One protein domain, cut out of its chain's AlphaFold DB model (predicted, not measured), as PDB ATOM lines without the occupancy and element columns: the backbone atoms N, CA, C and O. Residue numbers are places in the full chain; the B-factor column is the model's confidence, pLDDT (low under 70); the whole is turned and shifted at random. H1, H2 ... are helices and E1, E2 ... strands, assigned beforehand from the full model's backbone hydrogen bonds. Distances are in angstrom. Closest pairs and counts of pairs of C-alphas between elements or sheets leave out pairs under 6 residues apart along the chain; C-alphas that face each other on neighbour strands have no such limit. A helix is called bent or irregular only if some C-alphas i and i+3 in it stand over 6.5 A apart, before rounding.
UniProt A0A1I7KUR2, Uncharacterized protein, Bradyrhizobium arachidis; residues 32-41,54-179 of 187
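AT A GLANCE: This is residues 32 to 41 and 54 to 179 of the 187 residues of an uncharacterized protein of Bradyrhizobium arachidis (UniProt A0A1I7KUR2). One twisted sheet of six strands forms a wall, and three helices, H1, H2 and H3, cover one of its faces in a single layer, each running along the strands; no named helix lies on the opposite face. Five of the strands run parallel to one another, and the short E1 is added antiparallel to E2 at one edge. The printed part has 136 residues, with three named helices and six named strands in the order E1 E2 H1 E3 H2 E4 E5 H3 E6 along the chain; the mixed sheet has the order E1 E2 E3 E5 E4 E6. The class is mixed, helices and strands, with 35 residues in helices and 33 in strands. The whole is compact, with a radius of gyration of the C-alphas of 14.0 A, and spans 41 by 35 by 28 A.

HOW THE PARTS SIT: Two inner strands of the sheet, E3, residues 93 to 98, and E5, residues 147 to 153, are parallel at 29 degrees, with N 98 and O 150 2.8 A apart, within hydrogen-bond range. On the other side of E5 from E3 is E4, residues 124 to 129, parallel to E5 at 23 degrees, with N 126 and O 149 at 2.8 A. The edge strand E6, residues 174 to 178, is parallel to E4 at 16 degrees, with N 127 and O 176 at 2.9 A. Toward the other edge, E2, residues 58 to 63, is parallel to E3 at 18 degrees, with N 61 and O 95 at 2.8 A. The edge strand E1, residues 38 to 40, is antiparallel to E2 at 165 degrees, with N 39 and O 60 at 3.0 A. H2, residues 112 to 121, is on the sheet at a height of 9.9 A, over E5 and only just over E3, on which 3 of its C-alphas fall; its closest C-alphas to E5 are those of Ala 118 and Val 149, 6.5 A apart. H3, residues 155 to 168, is on the same face at a height of 8.9 A, over E4 and only just over E5, on which 3 of its C-alphas fall; the C-alphas of Val 129 and Glu 155 are the closest of E4 and H3, at 5.6 A. H1, residues 71 to 81, is on that face too, over E2 at a height of 10.1 A; on the local plane it stands at 16 degrees to E2. H2 and H3 are close but not clearly touching, about perpendicular at 74 degrees, the closest C-alphas being those of Asp 116 and Arg 168, 7.2 A apart. H1 and H2 are near each other, and H1 and H3 are apart. E2, H1, E3 make a strand-helix-strand unit, two parallel neighbour strands with a helix between them along the chain. E3, H2, E4 and E5, H3, E6 are split units, each with another strand between its two in the sheet; the three crossovers are right-handed. Every O i to N i+4 pair is within hydrogen-bond range in H1 and H2, and 6 of 10 are in H3.

IN THESE COORDINATES: E5, the longest strand, is 19.8 A from first to last C-alpha; E3 is 16.5 A, E2 16.2 A, E4 16.0 A, E6 12.5 A and E1 6.4 A. H3 is 21.1 A long and irregular, with C-alphas 156 and 159 7.0 A apart; H1 is 15.3 A and H2 14.4 A. E1 begins at C-alpha 38 (-26.727, 13.981, 34.415), E5 begins at C-alpha 147 (-36.307, 9.334, 23.540), and E6 ends at C-alpha 178 (-49.405, 17.331, 29.358).

THE WHOLE: The two C-alphas farthest apart are those of Ser 88 and Gln 156, 41.3 A. Residues 42 to 53 are not printed, and C-alphas 41 and 54 are 11.1 A apart across this cut. The links H1 to E3, E3 to H2 and E4 to E5 are long. The mean pLDDT of the printed part is 73.2; it is under 70 in residues 32 to 41, 54 to 58, 83 to 92, 100 to 105 and 131 to 145.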
ATOM      1  N   ARG A  32     -27.430  18.903  44.934       31.53
ATOM      2  CA  ARG A  32     -26.191  18.431  45.546       31.53
ATOM      3  C   ARG A  32     -25.651  17.078  45.055       31.53
ATOM      4  O   ARG A  32     -24.467  16.853  45.267       31.53
ATOM      5  N   HIS A  33     -26.432  16.212  44.399       35.12
ATOM      6  CA  HIS A  33     -25.952  14.877  43.964       35.12
ATOM      7  C   HIS A  33     -25.741  14.722  42.444       35.12
ATOM      8  O   HIS A  33     -25.625  13.611  41.937       35.12
ATOM      9  N   CYS A  34     -25.656  15.827  41.699       41.22
ATOM     10  CA  CYS A  34     -25.426  15.795  40.256       41.22
ATOM     11  C   CYS A  34     -23.929  15.687  39.926       41.22
ATOM     12  O   CYS A  34     -23.196  16.675  40.001       41.22
ATOM     13  N   ILE A  35     -23.473  14.525  39.458       38.06
ATOM     14  CA  ILE A  35     -22.196  14.439  38.742       38.06
ATOM     15  C   ILE A  35     -22.452  14.919  37.299       38.06
ATOM     16  O   ILE A  35     -23.035  14.222  36.479       38.06
ATOM     17  N   TYR A  36     -22.033  16.152  36.992       42.66
ATOM     18  CA  TYR A  36     -22.106  16.784  35.657       42.66
ATOM     19  C   TYR A  36     -23.509  17.102  35.084       42.66
ATOM     20  O   TYR A  36     -23.641  17.219  33.863       42.66
ATOM     21  N   ASP A  37     -24.526  17.299  35.932       51.16
ATOM     22  CA  ASP A  37     -25.931  17.577  35.543       51.16
ATOM     23  C   ASP A  37     -26.649  16.426  34.804       51.16
ATOM     24  O   ASP A  37     -27.712  16.623  34.216       51.16
ATOM     25  N   LEU A  38     -26.081  15.218  34.847       44.94
ATOM     26  CA  LEU A  38     -26.727  13.981  34.415       44.94
ATOM     27  C   LEU A  38     -27.144  13.192  35.643       44.94
ATOM     28  O   LEU A  38     -26.322  12.937  36.526       44.94
ATOM     29  N   LYS A  39     -28.414  12.800  35.683       51.41
ATOM     30  CA  LYS A  39     -28.930  11.910  36.709       51.41
ATOM     31  C   LYS A  39     -29.141  10.538  36.080       51.41
ATOM     32  O   LYS A  39     -30.036  10.359  35.256       51.41
ATOM     33  N   ALA A  40     -28.267   9.605  36.439       44.69
ATOM     34  CA  ALA A  40     -28.536   8.182  36.303       44.69
ATOM     35  C   ALA A  40     -29.199   7.736  37.609       44.69
ATOM     36  O   ALA A  40     -28.726   8.098  38.689       44.69
ATOM     37  N   TYR A  41     -30.330   7.052  37.510       47.88
ATOM     38  CA  TYR A  41     -31.002   6.492  38.672       47.88
ATOM     39  C   TYR A  41     -30.432   5.100  38.943       47.88
ATOM     40  O   TYR A  41     -30.379   4.270  38.042       47.88
ATOM     41  N   GLU A  54     -40.773   1.429  36.790       42.97
ATOM     42  CA  GLU A  54     -40.776   2.261  35.573       42.97
ATOM     43  C   GLU A  54     -39.688   3.353  35.569       42.97
ATOM     44  O   GLU A  54     -39.274   3.841  34.511       42.97
ATOM     45  N   HIS A  55     -39.195   3.731  36.751       46.44
ATOM     46  CA  HIS A  55     -38.218   4.809  36.937       46.44
ATOM     47  C   HIS A  55     -36.773   4.315  36.974       46.44
ATOM     48  O   HIS A  55     -35.848   5.088  36.708       46.44
ATOM     49  N   VAL A  56     -36.591   3.022  37.263       50.12
ATOM     50  CA  VAL A  56     -35.291   2.351  37.398       50.12
ATOM     51  C   VAL A  56     -34.517   2.327  36.085       50.12
ATOM     52  O   VAL A  56     -33.294   2.255  36.116       50.12
ATOM     53  N   SER A  57     -35.204   2.480  34.951       58.19
ATOM     54  CA  SER A  57     -34.629   2.352  33.611       58.19
ATOM     55  C   SER A  57     -34.485   3.676  32.847       58.19
ATOM     56  O   SER A  57     -34.356   3.660  31.626       58.19
ATOM     57  N   SER A  58     -34.503   4.837  33.513       62.19
ATOM     58  CA  SER A  58     -34.469   6.148  32.834       62.19
ATOM     59  C   SER A  58     -33.196   6.958  33.114       62.19
ATOM     60  O   SER A  58     -32.747   7.039  34.255       62.19
ATOM     61  N   VAL A  59     -32.646   7.620  32.089       71.38
ATOM     62  CA  VAL A  59     -31.594   8.650  32.213       71.38
ATOM     63  C   VAL A  59     -32.179  10.026  31.917       71.38
ATOM     64  O   VAL A  59     -32.800  10.223  30.874       71.38
ATOM     65  N   ILE A  60     -31.912  11.004  32.786       75.25
ATOM     66  CA  ILE A  60     -32.388  12.383  32.609       75.25
ATOM     67  C   ILE A  60     -31.201  13.349  32.539       75.25
ATOM     68  O   ILE A  60     -30.323  13.367  33.410       75.25
ATOM     69  N   LEU A  61     -31.176  14.174  31.491       76.69
ATOM     70  CA  LEU A  61     -30.279  15.317  31.356       76.69
ATOM     71  C   LEU A  61     -31.050  16.602  31.642       76.69
ATOM     72  O   LEU A  61     -31.895  17.010  30.848       76.69
ATOM     73  N   TYR A  62     -30.691  17.276  32.730       78.81
ATOM     74  CA  TYR A  62     -31.278  18.565  33.081       78.81
ATOM     75  C   TYR A  62     -30.569  19.703  32.346       78.81
ATOM     76  O   TYR A  62     -29.336  19.782  32.326       78.81
ATOM     77  N   VAL A  63     -31.353  20.605  31.764       79.56
ATOM     78  CA  VAL A  63     -30.886  21.807  31.074       79.56
ATOM     79  C   VAL A  63     -31.417  23.031  31.799       79.56
ATOM     80  O   VAL A  63     -32.622  23.263  31.843       79.56
ATOM     81  N   ARG A  64     -30.506  23.847  32.332       77.25
ATOM     82  CA  ARG A  64     -30.868  25.066  33.062       77.25
ATOM     83  C   ARG A  64     -31.066  26.261  32.121       77.25
ATOM     84  O   ARG A  64     -30.443  26.320  31.053       77.25
ATOM     85  N   PRO A  65     -31.838  27.279  32.542       81.06
ATOM     86  CA  PRO A  65     -31.841  28.586  31.895       81.06
ATOM     87  C   PRO A  65     -30.427  29.120  31.621       81.06
ATOM     88  O   PRO A  65     -29.530  29.035  32.460       81.06
ATOM     89  N   GLY A  66     -30.210  29.664  30.425       80.44
ATOM     90  CA  GLY A  66     -28.946  30.257  29.980       80.44
ATOM     91  C   GLY A  66     -27.809  29.268  29.686       80.44
ATOM     92  O   GLY A  66     -26.780  29.674  29.119       80.44
ATOM     93  N   GLU A  67     -27.988  27.987  30.016       80.88
ATOM     94  CA  GLU A  67     -26.963  26.958  29.898       80.88
ATOM     95  C   GLU A  67     -26.500  26.764  28.447       80.88
ATOM     96  O   GLU A  67     -27.257  26.887  27.481       80.88
ATOM     97  N   ARG A  68     -25.208  26.463  28.280       82.69
ATOM     98  CA  ARG A  68     -24.629  26.053  26.997       82.69
ATOM     99  C   ARG A  68     -24.449  24.545  26.976       82.69
ATOM    100  O   ARG A  68     -23.789  23.984  27.846       82.69
ATOM    101  N   MET A  69     -24.917  23.907  25.909       84.12
ATOM    102  CA  MET A  69     -24.695  22.479  25.728       84.12
ATOM    103  C   MET A  69     -23.297  22.201  25.160       84.12
ATOM    104  O   MET A  69     -23.053  22.377  23.963       84.12
ATOM    105  N   SER A  70     -22.374  21.771  26.023       81.50
ATOM    106  CA  SER A  70     -20.988  21.471  25.639       81.50
ATOM    107  C   SER A  70     -20.872  20.188  24.811       81.50
ATOM    108  O   SER A  70     -21.638  19.241  24.996       81.50
ATOM    109  N   THR A  71     -19.851  20.096  23.952       82.56
ATOM    110  CA  THR A  71     -19.536  18.871  23.188       82.56
ATOM    111  C   THR A  71     -19.380  17.649  24.092       82.56
ATOM    112  O   THR A  71     -19.813  16.555  23.738       82.56
ATOM    113  N   ARG A  72     -18.815  17.830  25.295       74.31
ATOM    114  CA  ARG A  72     -18.656  16.757  26.282       74.31
ATOM    115  C   ARG A  72     -20.007  16.215  26.758       74.31
ATOM    116  O   ARG A  72     -20.166  14.998  26.765       74.31
ATOM    117  N   LYS A  73     -20.964  17.089  27.102       74.69
ATOM    118  CA  LYS A  73     -22.324  16.688  27.511       74.69
ATOM    119  C   LYS A  73     -23.067  15.993  26.368       74.69
ATOM    120  O   LYS A  73     -23.590  14.904  26.572       74.69
ATOM    121  N   LYS A  74     -22.995  16.535  25.144       80.62
ATOM    122  CA  LYS A  74     -23.584  15.902  23.946       80.62
ATOM    123  C   LYS A  74     -23.034  14.498  23.696       80.62
ATOM    124  O   LYS A  74     -23.792  13.585  23.395       80.62
ATOM    125  N   ARG A  75     -21.715  14.316  23.832       74.69
ATOM    126  CA  ARG A  75     -21.063  13.010  23.656       74.69
ATOM    127  C   ARG A  75     -21.462  12.021  24.746       74.69
ATOM    128  O   ARG A  75     -21.635  10.848  24.450       74.69
ATOM    129  N   LEU A  76     -21.565  12.479  25.992       73.44
ATOM    130  CA  LEU A  76     -21.983  11.632  27.106       73.44
ATOM    131  C   LEU A  76     -23.438  11.182  26.933       73.44
ATOM    132  O   LEU A  76     -23.699   9.988  27.003       73.44
ATOM    133  N   TRP A  77     -24.333  12.105  26.575       77.94
ATOM    134  CA  TRP A  77     -25.707  11.790  26.182       77.94
ATOM    135  C   TRP A  77     -25.758  10.752  25.054       77.94
ATOM    136  O   TRP A  77     -26.396   9.717  25.193       77.94
ATOM    137  N   GLY A  78     -24.995  10.979  23.978       76.88
ATOM    138  CA  GLY A  78     -24.889  10.066  22.836       76.88
ATOM    139  C   GLY A  78     -24.458   8.641  23.203       76.88
ATOM    140  O   GLY A  78     -24.914   7.683  22.590       76.88
ATOM    141  N   LYS A  79     -23.595   8.486  24.214       71.31
ATOM    142  CA  LYS A  79     -23.186   7.165  24.711       71.31
ATOM    143  C   LYS A  79     -24.289   6.468  25.501       71.31
ATOM    144  O   LYS A  79     -24.401   5.259  25.393       71.31
ATOM    145  N   LEU A  80     -25.066   7.219  26.280       71.50
ATOM    146  CA  LEU A  80     -26.151   6.673  27.097       71.50
ATOM    147  C   LEU A  80     -27.337   6.249  26.227       71.50
ATOM    148  O   LEU A  80     -27.869   5.167  26.424       71.50
ATOM    149  N   ILE A  81     -27.687   7.034  25.202       76.00
ATOM    150  CA  ILE A  81     -28.765   6.655  24.275       76.00
ATOM    151  C   ILE A  81     -28.420   5.422  23.431       76.00
ATOM    152  O   ILE A  81     -29.317   4.686  23.053       76.00
ATOM    153  N   ALA A  82     -27.138   5.165  23.150       72.88
ATOM    154  CA  ALA A  82     -26.719   3.975  22.406       72.88
ATOM    155  C   ALA A  82     -26.941   2.668  23.189       72.88
ATOM    156  O   ALA A  82     -26.883   1.590  22.605       72.88
ATOM    157  N   LEU A  83     -27.176   2.755  24.501       67.44
ATOM    158  CA  LEU A  83     -27.512   1.607  25.340       67.44
ATOM    159  C   LEU A  83     -29.009   1.254  25.265       67.44
ATOM    160  O   LEU A  83     -29.347   0.107  25.529       67.44
ATOM    161  N   LEU A  84     -29.870   2.182  24.813       66.19
ATOM    162  CA  LEU A  84     -31.327   1.983  24.694       66.19
ATOM    163  C   LEU A  84     -31.708   0.872  23.704       66.19
ATOM    164  O   LEU A  84     -32.774   0.279  23.824       66.19
ATOM    165  N   ASP A  85     -30.846   0.581  22.725       65.44
ATOM    166  CA  ASP A  85     -31.078  -0.476  21.730       65.44
ATOM    167  C   ASP A  85     -30.907  -1.891  22.319       65.44
ATOM    168  O   ASP A  85     -31.151  -2.887  21.633       65.44
ATOM    169  N   ASN A  86     -30.487  -2.003  23.585       65.44
ATOM    170  CA  ASN A  86     -30.335  -3.268  24.281       65.44
ATOM    171  C   ASN A  86     -31.300  -3.355  25.482       65.44
ATOM    172  O   ASN A  86     -30.969  -2.857  26.554       65.44
ATOM    173  N   PRO A  87     -32.436  -4.069  25.367       54.59
ATOM    174  CA  PRO A  87     -33.439  -4.159  26.434       54.59
ATOM    175  C   PRO A  87     -32.954  -4.895  27.696       54.59
ATOM    176  O   PRO A  87     -33.666  -4.931  28.690       54.59
ATOM    177  N   SER A  88     -31.759  -5.499  27.670       54.06
ATOM    178  CA  SER A  88     -31.118  -6.109  28.845       54.06
ATOM    179  C   SER A  88     -30.117  -5.187  29.555       54.06
ATOM    180  O   SER A  88     -29.509  -5.594  30.544       54.06
ATOM    181  N   VAL A  89     -29.912  -3.962  29.053       57.84
ATOM    182  CA  VAL A  89     -28.931  -3.001  29.569       57.84
ATOM    183  C   VAL A  89     -29.609  -1.657  29.827       57.84
ATOM    184  O   VAL A  89     -30.277  -1.103  28.966       57.84
ATOM    185  N   TYR A  90     -29.401  -1.110  31.023       52.09
ATOM    186  CA  TYR A  90     -29.848   0.230  31.397       52.09
ATOM    187  C   TYR A  90     -29.212   1.330  30.512       52.09
ATOM    188  O   TYR A  90     -28.006   1.252  30.240       52.09
ATOM    189  N   PRO A  91     -29.929   2.425  30.166       55.00
ATOM    190  CA  PRO A  91     -31.356   2.700  30.394       55.00
ATOM    191  C   PRO A  91     -32.271   2.181  29.269       55.00
ATOM    192  O   PRO A  91     -31.813   1.943  28.162       55.00
ATOM    193  N   GLU A  92     -33.577   2.107  29.536       65.31
ATOM    194  CA  GLU A  92     -34.666   1.879  28.565       65.31
ATOM    195  C   GLU A  92     -35.300   3.187  28.059       65.31
ATOM    196  O   GLU A  92     -35.964   3.208  27.018       65.31
ATOM    197  N   ARG A  93     -35.104   4.298  28.785       72.62
ATOM    198  CA  ARG A  93     -35.596   5.630  28.405       72.62
ATOM    199  C   ARG A  93     -34.544   6.706  28.631       72.62
ATOM    200  O   ARG A  93     -33.759   6.650  29.580       72.62
ATOM    201  N   ALA A  94     -34.555   7.729  27.786       77.38
ATOM    202  CA  ALA A  94     -33.733   8.911  27.972       77.38
ATOM    203  C   ALA A  94     -34.527  10.204  27.727       77.38
ATOM    204  O   ALA A  94     -35.171  10.391  26.690       77.38
ATOM    205  N   GLU A  95     -34.432  11.115  28.692       81.31
ATOM    206  CA  GLU A  95     -35.098  12.411  28.707       81.31
ATOM    207  C   GLU A  95     -34.122  13.595  28.774       81.31
ATOM    208  O   GLU A  95     -33.185  13.617  29.573       81.31
ATOM    209  N   ILE A  96     -34.380  14.625  27.967       85.12
ATOM    210  CA  ILE A  96     -33.768  15.946  28.142       85.12
ATOM    211  C   ILE A  96     -34.820  16.869  28.753       85.12
ATOM    212  O   ILE A  96     -35.794  17.209  28.085       85.12
ATOM    213  N   GLU A  97     -34.612  17.300  29.992       84.69
ATOM    214  CA  GLU A  97     -35.564  18.135  30.724       84.69
ATOM    215  C   GLU A  97     -35.100  19.598  30.757       84.69
ATOM    216  O   GLU A  97     -33.989  19.909  31.187       84.69
ATOM    217  N   PHE A  98     -35.970  20.508  30.324       84.88
ATOM    218  CA  PHE A  98     -35.823  21.954  30.446       84.88
ATOM    219  C   PHE A  98     -36.675  22.433  31.621       84.88
ATOM    220  O   PHE A  98     -37.897  22.586  31.508       84.88
ATOM    221  N   SER A  99     -36.019  22.669  32.754       75.25
ATOM    222  CA  SER A  99     -36.658  23.073  34.004       75.25
ATOM    223  C   SER A  99     -35.804  24.074  34.784       75.25
ATOM    224  O   SER A  99     -34.589  24.195  34.594       75.25
ATOM    225  N   SER A 100     -36.453  24.831  35.671       59.31
ATOM    226  CA  SER A 100     -35.794  25.766  36.578       59.31
ATOM    227  C   SER A 100     -36.166  25.436  38.027       59.31
ATOM    228  O   SER A 100     -37.347  25.329  38.351       59.31
ATOM    229  N   PRO A 101     -35.185  25.308  38.941       49.38
ATOM    230  CA  PRO A 101     -35.456  25.078  40.363       49.38
ATOM    231  C   PRO A 101     -36.034  26.316  41.069       49.38
ATOM    232  O   PRO A 101     -36.470  26.221  42.209       49.38
ATOM    233  N   TRP A 102     -36.017  27.484  40.415       46.09
ATOM    234  CA  TRP A 102     -36.439  28.764  40.995       46.09
ATOM    235  C   TRP A 102     -37.805  29.240  40.490       46.09
ATOM    236  O   TRP A 102     -38.248  30.330  40.846       46.09
ATOM    237  N   GLY A 103     -38.468  28.466  39.629       52.84
ATOM    238  CA  GLY A 103     -39.728  28.860  39.013       52.84
ATOM    239  C   GLY A 103     -39.930  28.226  37.646       52.84
ATOM    240  O   GLY A 103     -39.231  27.298  37.261       52.84
ATOM    241  N   ILE A 104     -40.898  28.745  36.907       58.56
ATOM    242  CA  ILE A 104     -41.272  28.226  35.597       58.56
ATOM    243  C   ILE A 104     -40.418  28.801  34.468       58.56
ATOM    244  O   ILE A 104     -39.981  29.947  34.511       58.56
ATOM    245  N   SER A 105     -40.175  27.947  33.478       67.25
ATOM    246  CA  SER A 105     -39.324  28.150  32.312       67.25
ATOM    247  C   SER A 105     -40.082  28.852  31.182       67.25
ATOM    248  O   SER A 105     -41.115  28.344  30.757       67.25
ATOM    249  N   LEU A 106     -39.547  29.938  30.619       83.25
ATOM    250  CA  LEU A 106     -40.000  30.495  29.338       83.25
ATOM    251  C   LEU A 106     -38.997  30.176  28.220       83.25
ATOM    252  O   LEU A 106     -37.800  30.060  28.485       83.25
ATOM    253  N   PRO A 107     -39.423  30.136  26.943       86.69
ATOM    254  CA  PRO A 107     -38.505  29.880  25.832       86.69
ATOM    255  C   PRO A 107     -37.307  30.837  25.781       86.69
ATOM    256  O   PRO A 107     -36.187  30.427  25.481       86.69
ATOM    257  N   LYS A 108     -37.535  32.114  26.116       88.06
ATOM    258  CA  LYS A 108     -36.509  33.172  26.117       88.06
ATOM    259  C   LYS A 108     -35.373  32.923  27.113       88.06
ATOM    260  O   LYS A 108     -34.293  33.483  26.946       88.06
ATOM    261  N   ASP A 109     -35.612  32.092  28.124       86.06
ATOM    262  CA  ASP A 109     -34.631  31.791  29.162       86.06
ATOM    263  C   ASP A 109     -33.576  30.796  28.660       86.06
ATOM    264  O   ASP A 109     -32.519  30.640  29.273       86.06
ATOM    265  N   TYR A 110     -33.817  30.146  27.517       88.56
ATOM    266  CA  TYR A 110     -32.938  29.133  26.949       88.56
ATOM    267  C   TYR A 110     -32.297  29.592  25.648       88.56
ATOM    268  O   TYR A 110     -32.857  30.313  24.822       88.56
ATOM    269  N   ARG A 111     -31.077  29.109  25.422       90.56
ATOM    270  CA  ARG A 111     -30.402  29.308  24.143       90.56
ATOM    271  C   ARG A 111     -31.106  28.475  23.080       90.56
ATOM    272  O   ARG A 111     -31.140  27.252  23.187       90.56
ATOM    273  N   THR A 112     -31.540  29.128  22.004       92.06
ATOM    274  CA  THR A 112     -32.176  28.461  20.851       92.06
ATOM    275  C   THR A 112     -31.348  27.273  20.344       92.06
ATOM    276  O   THR A 112     -31.878  26.188  20.152       92.06
ATOM    277  N   SER A 113     -30.019  27.413  20.281       93.00
ATOM    278  CA  SER A 113     -29.109  26.336  19.859       93.00
ATOM    279  C   SER A 113     -29.141  25.074  20.736       93.00
ATOM    280  O   SER A 113     -28.718  24.007  20.296       93.00
ATOM    281  N   VAL A 114     -29.539  25.198  22.004       91.50
ATOM    282  CA  VAL A 114     -29.650  24.063  22.934       91.50
ATOM    283  C   VAL A 114     -30.991  23.367  22.752       91.50
ATOM    284  O   VAL A 114     -31.018  22.140  22.689       91.50
ATOM    285  N   VAL A 115     -32.066  24.140  22.575       93.56
ATOM    286  CA  VAL A 115     -33.391  23.605  22.241       93.56
ATOM    287  C   VAL A 115     -33.348  22.863  20.905       93.56
ATOM    288  O   VAL A 115     -33.759  21.710  20.837       93.56
ATOM    289  N   ASP A 116     -32.757  23.461  19.868       94.88
ATOM    290  CA  ASP A 116     -32.629  22.829  18.550       94.88
ATOM    291  C   ASP A 116     -31.821  21.524  18.613       94.88
ATOM    292  O   ASP A 116     -32.145  20.543  17.941       94.88
ATOM    293  N   TRP A 117     -30.779  21.485  19.450       93.94
ATOM    294  CA  TRP A 117     -30.020  20.262  19.690       93.94
ATOM    295  C   TRP A 117     -30.867  19.192  20.394       93.94
ATOM    296  O   TRP A 117     -30.869  18.049  19.939       93.94
ATOM    297  N   ALA A 118     -31.608  19.540  21.446       92.44
ATOM    298  CA  ALA A 118     -32.461  18.588  22.156       92.44
ATOM    299  C   ALA A 118     -33.568  18.032  21.243       92.44
ATOM    300  O   ALA A 118     -33.740  16.819  21.143       92.44
ATOM    301  N   LEU A 119     -34.220  18.899  20.460       93.62
ATOM    302  CA  LEU A 119     -35.178  18.496  19.427       93.62
ATOM    303  C   LEU A 119     -34.537  17.599  18.359       93.62
ATOM    304  O   LEU A 119     -35.206  16.739  17.797       93.62
ATOM    305  N   SER A 120     -33.245  17.768  18.057       91.94
ATOM    306  CA  SER A 120     -32.528  16.871  17.138       91.94
ATOM    307  C   SER A 120     -32.245  15.489  17.743       91.94
ATOM    308  O   SER A 120     -32.214  14.504  17.004       91.94
ATOM    309  N   ALA A 121     -32.104  15.395  19.065       88.88
ATOM    310  CA  ALA A 121     -31.802  14.152  19.767       88.88
ATOM    311  C   ALA A 121     -33.049  13.305  20.068       88.88
ATOM    312  O   ALA A 121     -32.937  12.087  20.164       88.88
ATOM    313  N   CYS A 122     -34.224  13.930  20.174       88.38
ATOM    314  CA  CYS A 122     -35.452  13.265  20.615       88.38
ATOM    315  C   CYS A 122     -36.506  13.165  19.502       88.38
ATOM    316  O   CYS A 122     -36.467  13.896  18.508       88.38
ATOM    317  N   ASN A 123     -37.455  12.237  19.662       86.12
ATOM    318  CA  ASN A 123     -38.572  12.050  18.725       86.12
ATOM    319  C   ASN A 123     -39.904  12.530  19.314       86.12
ATOM    320  O   ASN A 123     -40.801  12.928  18.572       86.12
ATOM    321  N   VAL A 124     -40.025  12.521  20.639       86.62
ATOM    322  CA  VAL A 124     -41.195  13.027  21.354       86.62
ATOM    323  C   VAL A 124     -40.842  14.321  22.075       86.62
ATOM    324  O   VAL A 124     -39.755  14.458  22.634       86.62
ATOM    325  N   VAL A 125     -41.752  15.286  21.995       89.62
ATOM    326  CA  VAL A 125     -41.624  16.627  22.559       89.62
ATOM    327  C   VAL A 125     -42.803  16.849  23.488       89.62
ATOM    328  O   VAL A 125     -43.948  16.777  23.045       89.62
ATOM    329  N   LEU A 126     -42.534  17.117  24.758       86.94
ATOM    330  CA  LEU A 126     -43.557  17.310  25.778       86.94
ATOM    331  C   LEU A 126     -43.486  18.733  26.313       86.94
ATOM    332  O   LEU A 126     -42.417  19.201  26.699       86.94
ATOM    333  N   VAL A 127     -44.628  19.407  26.352       87.38
ATOM    334  CA  VAL A 127     -44.827  20.611  27.159       87.38
ATOM    335  C   VAL A 127     -45.625  20.172  28.375       87.38
ATOM    336  O   VAL A 127     -46.800  19.839  28.251       87.38
ATOM    337  N   CYS A 128     -44.966  20.102  29.526       81.62
ATOM    338  CA  CYS A 128     -45.563  19.627  30.768       81.62
ATOM    339  C   CYS A 128     -45.913  20.820  31.648       81.62
ATOM    340  O   CYS A 128     -45.051  21.650  31.943       81.62
ATOM    341  N   VAL A 129     -47.178  20.913  32.036       78.31
ATOM    342  CA  VAL A 129     -47.652  21.920  32.975       78.31
ATOM    343  C   VAL A 129     -47.396  21.428  34.396       78.31
ATOM    344  O   VAL A 129     -47.787  20.321  34.745       78.31
ATOM    345  N   ASP A 130     -46.750  22.259  35.209       72.69
ATOM    346  CA  ASP A 130     -46.537  22.009  36.632       72.69
ATOM    347  C   ASP A 130     -47.189  23.132  37.452       72.69
ATOM    348  O   ASP A 130     -46.952  24.322  37.209       72.69
ATOM    349  N   GLU A 131     -47.993  22.768  38.455       58.06
ATOM    350  CA  GLU A 131     -48.611  23.735  39.376       58.06
ATOM    351  C   GLU A 131     -47.596  24.296  40.386       58.06
ATOM    352  O   GLU A 131     -47.720  25.434  40.852       58.06
ATOM    353  N   ARG A 132     -46.545  23.524  40.696       54.91
ATOM    354  CA  ARG A 132     -45.505  23.871  41.673       54.91
ATOM    355  C   ARG A 132     -44.103  23.711  41.078       54.91
ATOM    356  O   ARG A 132     -43.787  22.649  40.546       54.91
ATOM    357  N   PRO A 133     -43.216  24.721  41.198       47.34
ATOM    358  CA  PRO A 133     -41.834  24.595  40.745       47.34
ATOM    359  C   PRO A 133     -41.129  23.415  41.426       47.34
ATOM    360  O   PRO A 133     -41.060  23.360  42.653       47.34
ATOM    361  N   GLY A 134     -40.586  22.490  40.634       46.34
ATOM    362  CA  GLY A 134     -39.776  21.379  41.138       46.34
ATOM    363  C   GLY A 134     -40.544  20.247  41.831       46.34
ATOM    364  O   GLY A 134     -39.894  19.384  42.415       46.34
ATOM    365  N   LEU A 135     -41.882  20.226  41.766       45.97
ATOM    366  CA  LEU A 135     -42.699  19.089  42.198       45.97
ATOM    367  C   LEU A 135     -43.460  18.519  40.999       45.97
ATOM    368  O   LEU A 135     -44.150  19.243  40.286       45.97
ATOM    369  N   ALA A 136     -43.299  17.213  40.785       47.78
ATOM    370  CA  ALA A 136     -43.831  16.456  39.659       47.78
ATOM    371  C   ALA A 136     -45.335  16.167  39.796       47.78
ATOM    372  O   ALA A 136     -45.748  15.016  39.751       47.78
ATOM    373  N   GLU A 137     -46.172  17.192  39.956       42.59
ATOM    374  CA  GLU A 137     -47.623  16.980  39.829       42.59
ATOM    375  C   GLU A 137     -48.005  16.682  38.356       42.59
ATOM    376  O   GLU A 137     -49.045  16.080  38.095       42.59
ATOM    377  N   GLY A 138     -47.119  16.995  37.392       46.59
ATOM    378  CA  GLY A 138     -47.147  16.526  36.003       46.59
ATOM    379  C   GLY A 138     -46.085  15.449  35.724       46.59
ATOM    380  O   GLY A 138     -44.908  15.737  35.467       46.59
ATOM    381  N   GLU A 139     -46.497  14.184  35.758       52.78
ATOM    382  CA  GLU A 139     -45.656  12.999  35.557       52.78
ATOM    383  C   GLU A 139     -45.246  12.793  34.079       52.78
ATOM    384  O   GLU A 139     -45.734  11.908  33.378       52.78
ATOM    385  N   ALA A 140     -44.313  13.614  33.576       49.72
ATOM    386  CA  ALA A 140     -43.775  13.524  32.205       49.72
ATOM    387  C   ALA A 140     -43.193  12.137  31.845       49.72
ATOM    388  O   ALA A 140     -43.183  11.732  30.682       49.72
ATOM    389  N   HIS A 141     -42.755  11.382  32.853       48.53
ATOM    390  CA  HIS A 141     -42.215  10.029  32.719       48.53
ATOM    391  C   HIS A 141     -43.272   8.977  32.342       48.53
ATOM    392  O   HIS A 141     -42.901   7.901  31.871       48.53
ATOM    393  N   ARG A 142     -44.572   9.277  32.489       47.78
ATOM    394  CA  ARG A 142     -45.661   8.403  32.019       47.78
ATOM    395  C   ARG A 142     -45.895   8.497  30.510       47.78
ATOM    396  O   ARG A 142     -46.695   7.737  29.964       47.78
ATOM    397  N   VAL A 143     -45.218   9.412  29.809       50.97
ATOM    398  CA  VAL A 143     -45.298   9.492  28.349       50.97
ATOM    399  C   VAL A 143     -44.284   8.527  27.719       50.97
ATOM    400  O   VAL A 143     -43.083   8.574  27.953       50.97
ATOM    401  N   LEU A 144     -44.828   7.592  26.939       55.91
ATOM    402  CA  LEU A 144     -44.285   6.269  26.596       55.91
ATOM    403  C   LEU A 144     -43.187   6.256  25.508       55.91
ATOM    404  O   LEU A 144     -43.205   5.392  24.628       55.91
ATOM    405  N   ALA A 145     -42.254   7.212  25.492       66.81
ATOM    406  CA  ALA A 145     -41.235   7.289  24.439       66.81
ATOM    407  C   ALA A 145     -39.813   6.985  24.946       66.81
ATOM    408  O   ALA A 145     -39.373   7.609  25.908       66.81
ATOM    409  N   PRO A 146     -39.034   6.125  24.252       73.88
ATOM    410  CA  PRO A 146     -37.637   5.868  24.615       73.88
ATOM    411  C   PRO A 146     -36.740   7.113  24.576       73.88
ATOM    412  O   PRO A 146     -35.748   7.181  25.292       73.88
ATOM    413  N   LEU A 147     -37.073   8.098  23.730       83.69
ATOM    414  CA  LEU A 147     -36.307   9.334  23.540       83.69
ATOM    415  C   LEU A 147     -37.228  10.553  23.500       83.69
ATOM    416  O   LEU A 147     -37.883  10.815  22.477       83.69
ATOM    417  N   GLN A 148     -37.221  11.328  24.583       84.38
ATOM    418  CA  GLN A 148     -38.095  12.486  24.742       84.38
ATOM    419  C   GLN A 148     -37.375  13.743  25.226       84.38
ATOM    420  O   GLN A 148     -36.310  13.697  25.840       84.38
ATOM    421  N   VAL A 149     -37.948  14.896  24.896       88.94
ATOM    422  CA  VAL A 149     -37.563  16.192  25.457       88.94
ATOM    423  C   VAL A 149     -38.768  16.798  26.155       88.94
ATOM    424  O   VAL A 149     -39.873  16.769  25.613       88.94
ATOM    425  N   VAL A 150     -38.541  17.343  27.343       86.12
ATOM    426  CA  VAL A 150     -39.584  17.837  28.237       86.12
ATOM    427  C   VAL A 150     -39.335  19.301  28.552       86.12
ATOM    428  O   VAL A 150     -38.239  19.682  28.953       86.12
ATOM    429  N   PHE A 151     -40.361  20.122  28.369       87.50
ATOM    430  CA  PHE A 151     -40.374  21.538  28.708       87.50
ATOM    431  C   PHE A 151     -41.382  21.754  29.832       87.50
ATOM    432  O   PHE A 151     -42.589  21.709  29.593       87.50
ATOM    433  N   ARG A 152     -40.891  21.967  31.057       82.31
ATOM    434  CA  ARG A 152     -41.742  22.190  32.234       82.31
ATOM    435  C   ARG A 152     -42.140  23.658  32.337       82.31
ATOM    436  O   ARG A 152     -41.264  24.529  32.375       82.31
ATOM    437  N   CYS A 153     -43.439  23.946  32.377       80.06
ATOM    438  CA  CYS A 153     -43.966  25.310  32.379       80.06
ATOM    439  C   CYS A 153     -45.264  25.483  33.195       80.06
ATOM    440  O   CYS A 153     -45.783  24.522  33.743       80.06
ATOM    441  N   ARG A 154     -45.777  26.718  33.314       78.94
ATOM    442  CA  ARG A 154     -47.117  27.009  33.865       78.94
ATOM    443  C   ARG A 154     -48.147  26.874  32.763       78.94
ATOM    444  O   ARG A 154     -47.832  27.112  31.601       78.94
ATOM    445  N   GLU A 155     -49.395  26.680  33.167       81.94
ATOM    446  CA  GLU A 155     -50.560  26.706  32.278       81.94
ATOM    447  C   GLU A 155     -50.552  27.933  31.348       81.94
ATOM    448  O   GLU A 155     -50.634  27.814  30.129       81.94
ATOM    449  N   GLN A 156     -50.336  29.124  31.910       83.75
ATOM    450  CA  GLN A 156     -50.298  30.386  31.160       83.75
ATOM    451  C   GLN A 156     -49.149  30.488  30.135       83.75
ATOM    452  O   GLN A 156     -49.215  31.303  29.219       83.75
ATOM    453  N   ASP A 157     -48.101  29.673  30.281       86.56
ATOM    454  CA  ASP A 157     -46.894  29.711  29.452       86.56
ATOM    455  C   ASP A 157     -46.895  28.621  28.360       86.56
ATOM    456  O   ASP A 157     -46.026  28.617  27.482       86.56
ATOM    457  N   VAL A 158     -47.891  27.724  28.364       86.62
ATOM    458  CA  VAL A 158     -48.062  26.654  27.363       86.62
ATOM    459  C   VAL A 158     -48.109  27.218  25.949       86.62
ATOM    460  O   VAL A 158     -47.469  26.681  25.040       86.62
ATOM    461  N   GLN A 159     -48.840  28.319  25.750       90.00
ATOM    462  CA  GLN A 159     -48.957  28.955  24.440       90.00
ATOM    463  C   GLN A 159     -47.595  29.460  23.951       90.00
ATOM    464  O   GLN A 159     -47.207  29.163  22.822       90.00
ATOM    465  N   ALA A 160     -46.832  30.137  24.814       91.69
ATOM    466  CA  ALA A 160     -45.508  30.645  24.468       91.69
ATOM    467  C   ALA A 160     -44.549  29.510  24.071       91.69
ATOM    468  O   ALA A 160     -43.800  29.636  23.099       91.69
ATOM    469  N   TRP A 161     -44.589  28.377  24.781       92.25
ATOM    470  CA  TRP A 161     -43.821  27.186  24.408       92.25
ATOM    471  C   TRP A 161     -44.284  26.571  23.096       92.25
ATOM    472  O   TRP A 161     -43.455  26.239  22.251       92.25
ATOM    473  N   THR A 162     -45.591  26.448  22.896       91.69
ATOM    474  CA  THR A 162     -46.160  25.853  21.685       91.69
ATOM    475  C   THR A 162     -45.784  26.669  20.447       91.69
ATOM    476  O   THR A 162     -45.242  26.111  19.492       91.69
ATOM    477  N   GLU A 163     -45.973  27.989  20.486       94.06
ATOM    478  CA  GLU A 163     -45.600  28.909  19.402       94.06
ATOM    479  C   GLU A 163     -44.091  28.894  19.128       94.06
ATOM    480  O   GLU A 163     -43.653  28.947  17.976       94.06
ATOM    481  N   TYR A 164     -43.277  28.773  20.179       94.75
ATOM    482  CA  TYR A 164     -41.832  28.667  20.032       94.75
ATOM    483  C   TYR A 164     -41.402  27.331  19.406       94.75
ATOM    484  O   TYR A 164     -40.503  27.303  18.560       94.75
ATOM    485  N   LEU A 165     -42.016  26.215  19.798       94.44
ATOM    486  CA  LEU A 165     -41.591  24.877  19.386       94.44
ATOM    487  C   LEU A 165     -42.099  24.499  17.997       94.44
ATOM    488  O   LEU A 165     -41.315  23.966  17.214       94.44
ATOM    489  N   GLN A 166     -43.357  24.795  17.660       92.12
ATOM    490  CA  GLN A 166     -43.985  24.407  16.390       92.12
ATOM    491  C   GLN A 166     -43.121  24.649  15.136       92.12
ATOM    492  O   GLN A 166     -42.900  23.690  14.392       92.12
ATOM    493  N   PRO A 167     -42.547  25.845  14.893       93.19
ATOM    494  CA  PRO A 167     -41.725  26.081  13.700       93.19
ATOM    495  C   PRO A 167     -40.400  25.299  13.697       93.19
ATOM    496  O   PRO A 167     -39.751  25.188  12.658       93.19
ATOM    497  N   ARG A 168     -39.979  24.758  14.846       93.69
ATOM    498  CA  ARG A 168     -38.753  23.959  15.017       93.69
ATOM    499  C   ARG A 168     -39.013  22.458  14.903       93.69
ATOM    500  O   ARG A 168     -38.066  21.672  14.800       93.69
ATOM    501  N   LEU A 169     -40.277  22.034  14.919       91.94
ATOM    502  CA  LEU A 169     -40.622  20.627  14.800       91.94
ATOM    503  C   LEU A 169     -40.417  20.125  13.365       91.94
ATOM    504  O   LEU A 169     -40.750  20.772  12.377       91.94
ATOM    505  N   LYS A 170     -39.861  18.920  13.250       88.50
ATOM    506  CA  LYS A 170     -39.702  18.191  11.989       88.50
ATOM    507  C   LYS A 170     -40.817  17.154  11.885       88.50
ATOM    508  O   LYS A 170     -41.413  16.786  12.888       88.50
ATOM    509  N   GLY A 171     -41.056  16.616  10.687       85.19
ATOM    510  CA  GLY A 171     -42.140  15.644  10.448       85.19
ATOM    511  C   GLY A 171     -42.052  14.340  11.258       85.19
ATOM    512  O   GLY A 171     -43.018  13.593  11.293       85.19
ATOM    513  N   ARG A 172     -40.914  14.076  11.912       85.44
ATOM    514  CA  ARG A 172     -40.726  12.937  12.822       85.44
ATOM    515  C   ARG A 172     -41.179  13.215  14.262       85.44
ATOM    516  O   ARG A 172     -41.266  12.275  15.041       85.44
ATOM    517  N   HIS A 173     -41.359  14.483  14.638       89.25
ATOM    518  CA  HIS A 173     -41.639  14.849  16.023       89.25
ATOM    519  C   HIS A 173     -43.126  14.711  16.334       89.25
ATOM    520  O   HIS A 173     -43.972  15.107  15.528       89.25
ATOM    521  N   ARG A 174     -43.426  14.216  17.534       85.19
ATOM    522  CA  ARG A 174     -44.769  14.235  18.124       85.19
ATOM    523  C   ARG A 174     -44.761  15.204  19.301       85.19
ATOM    524  O   ARG A 174     -43.947  15.030  20.205       85.19
ATOM    525  N   LEU A 175     -45.598  16.240  19.243       88.50
ATOM    526  CA  LEU A 175     -45.744  17.232  20.309       88.50
ATOM    527  C   LEU A 175     -46.961  16.881  21.161       88.50
ATOM    528  O   LEU A 175     -48.062  16.780  20.627       88.50
ATOM    529  N   HIS A 176     -46.766  16.755  22.468       83.81
ATOM    530  CA  HIS A 176     -47.843  16.555  23.429       83.81
ATOM    531  C   HIS A 176     -47.828  17.670  24.469       83.81
ATOM    532  O   HIS A 176     -46.762  18.095  24.919       83.81
ATOM    533  N   ILE A 177     -49.019  18.129  24.847       83.69
ATOM    534  CA  ILE A 177     -49.205  19.048  25.966       83.69
ATOM    535  C   ILE A 177     -49.806  18.226  27.097       83.69
ATOM    536  O   ILE A 177     -50.867  17.616  26.940       83.69
ATOM    537  N   VAL A 178     -49.084  18.165  28.207       77.38
ATOM    538  CA  VAL A 178     -49.405  17.331  29.358       77.38
ATOM    539  C   VAL A 178     -49.824  18.253  30.489       77.38
ATOM    540  O   VAL A 178     -49.004  19.028  30.977       77.38
ATOM    541  N   HIS A 179     -51.090  18.174  30.888       72.25
ATOM    542  CA  HIS A 179     -51.607  18.906  32.039       72.25
ATOM    543  C   HIS A 179     -51.652  17.968  33.253       72.25
ATOM    544  O   HIS A 179     -51.975  16.788  33.084       72.25
TER     545      HIS A 179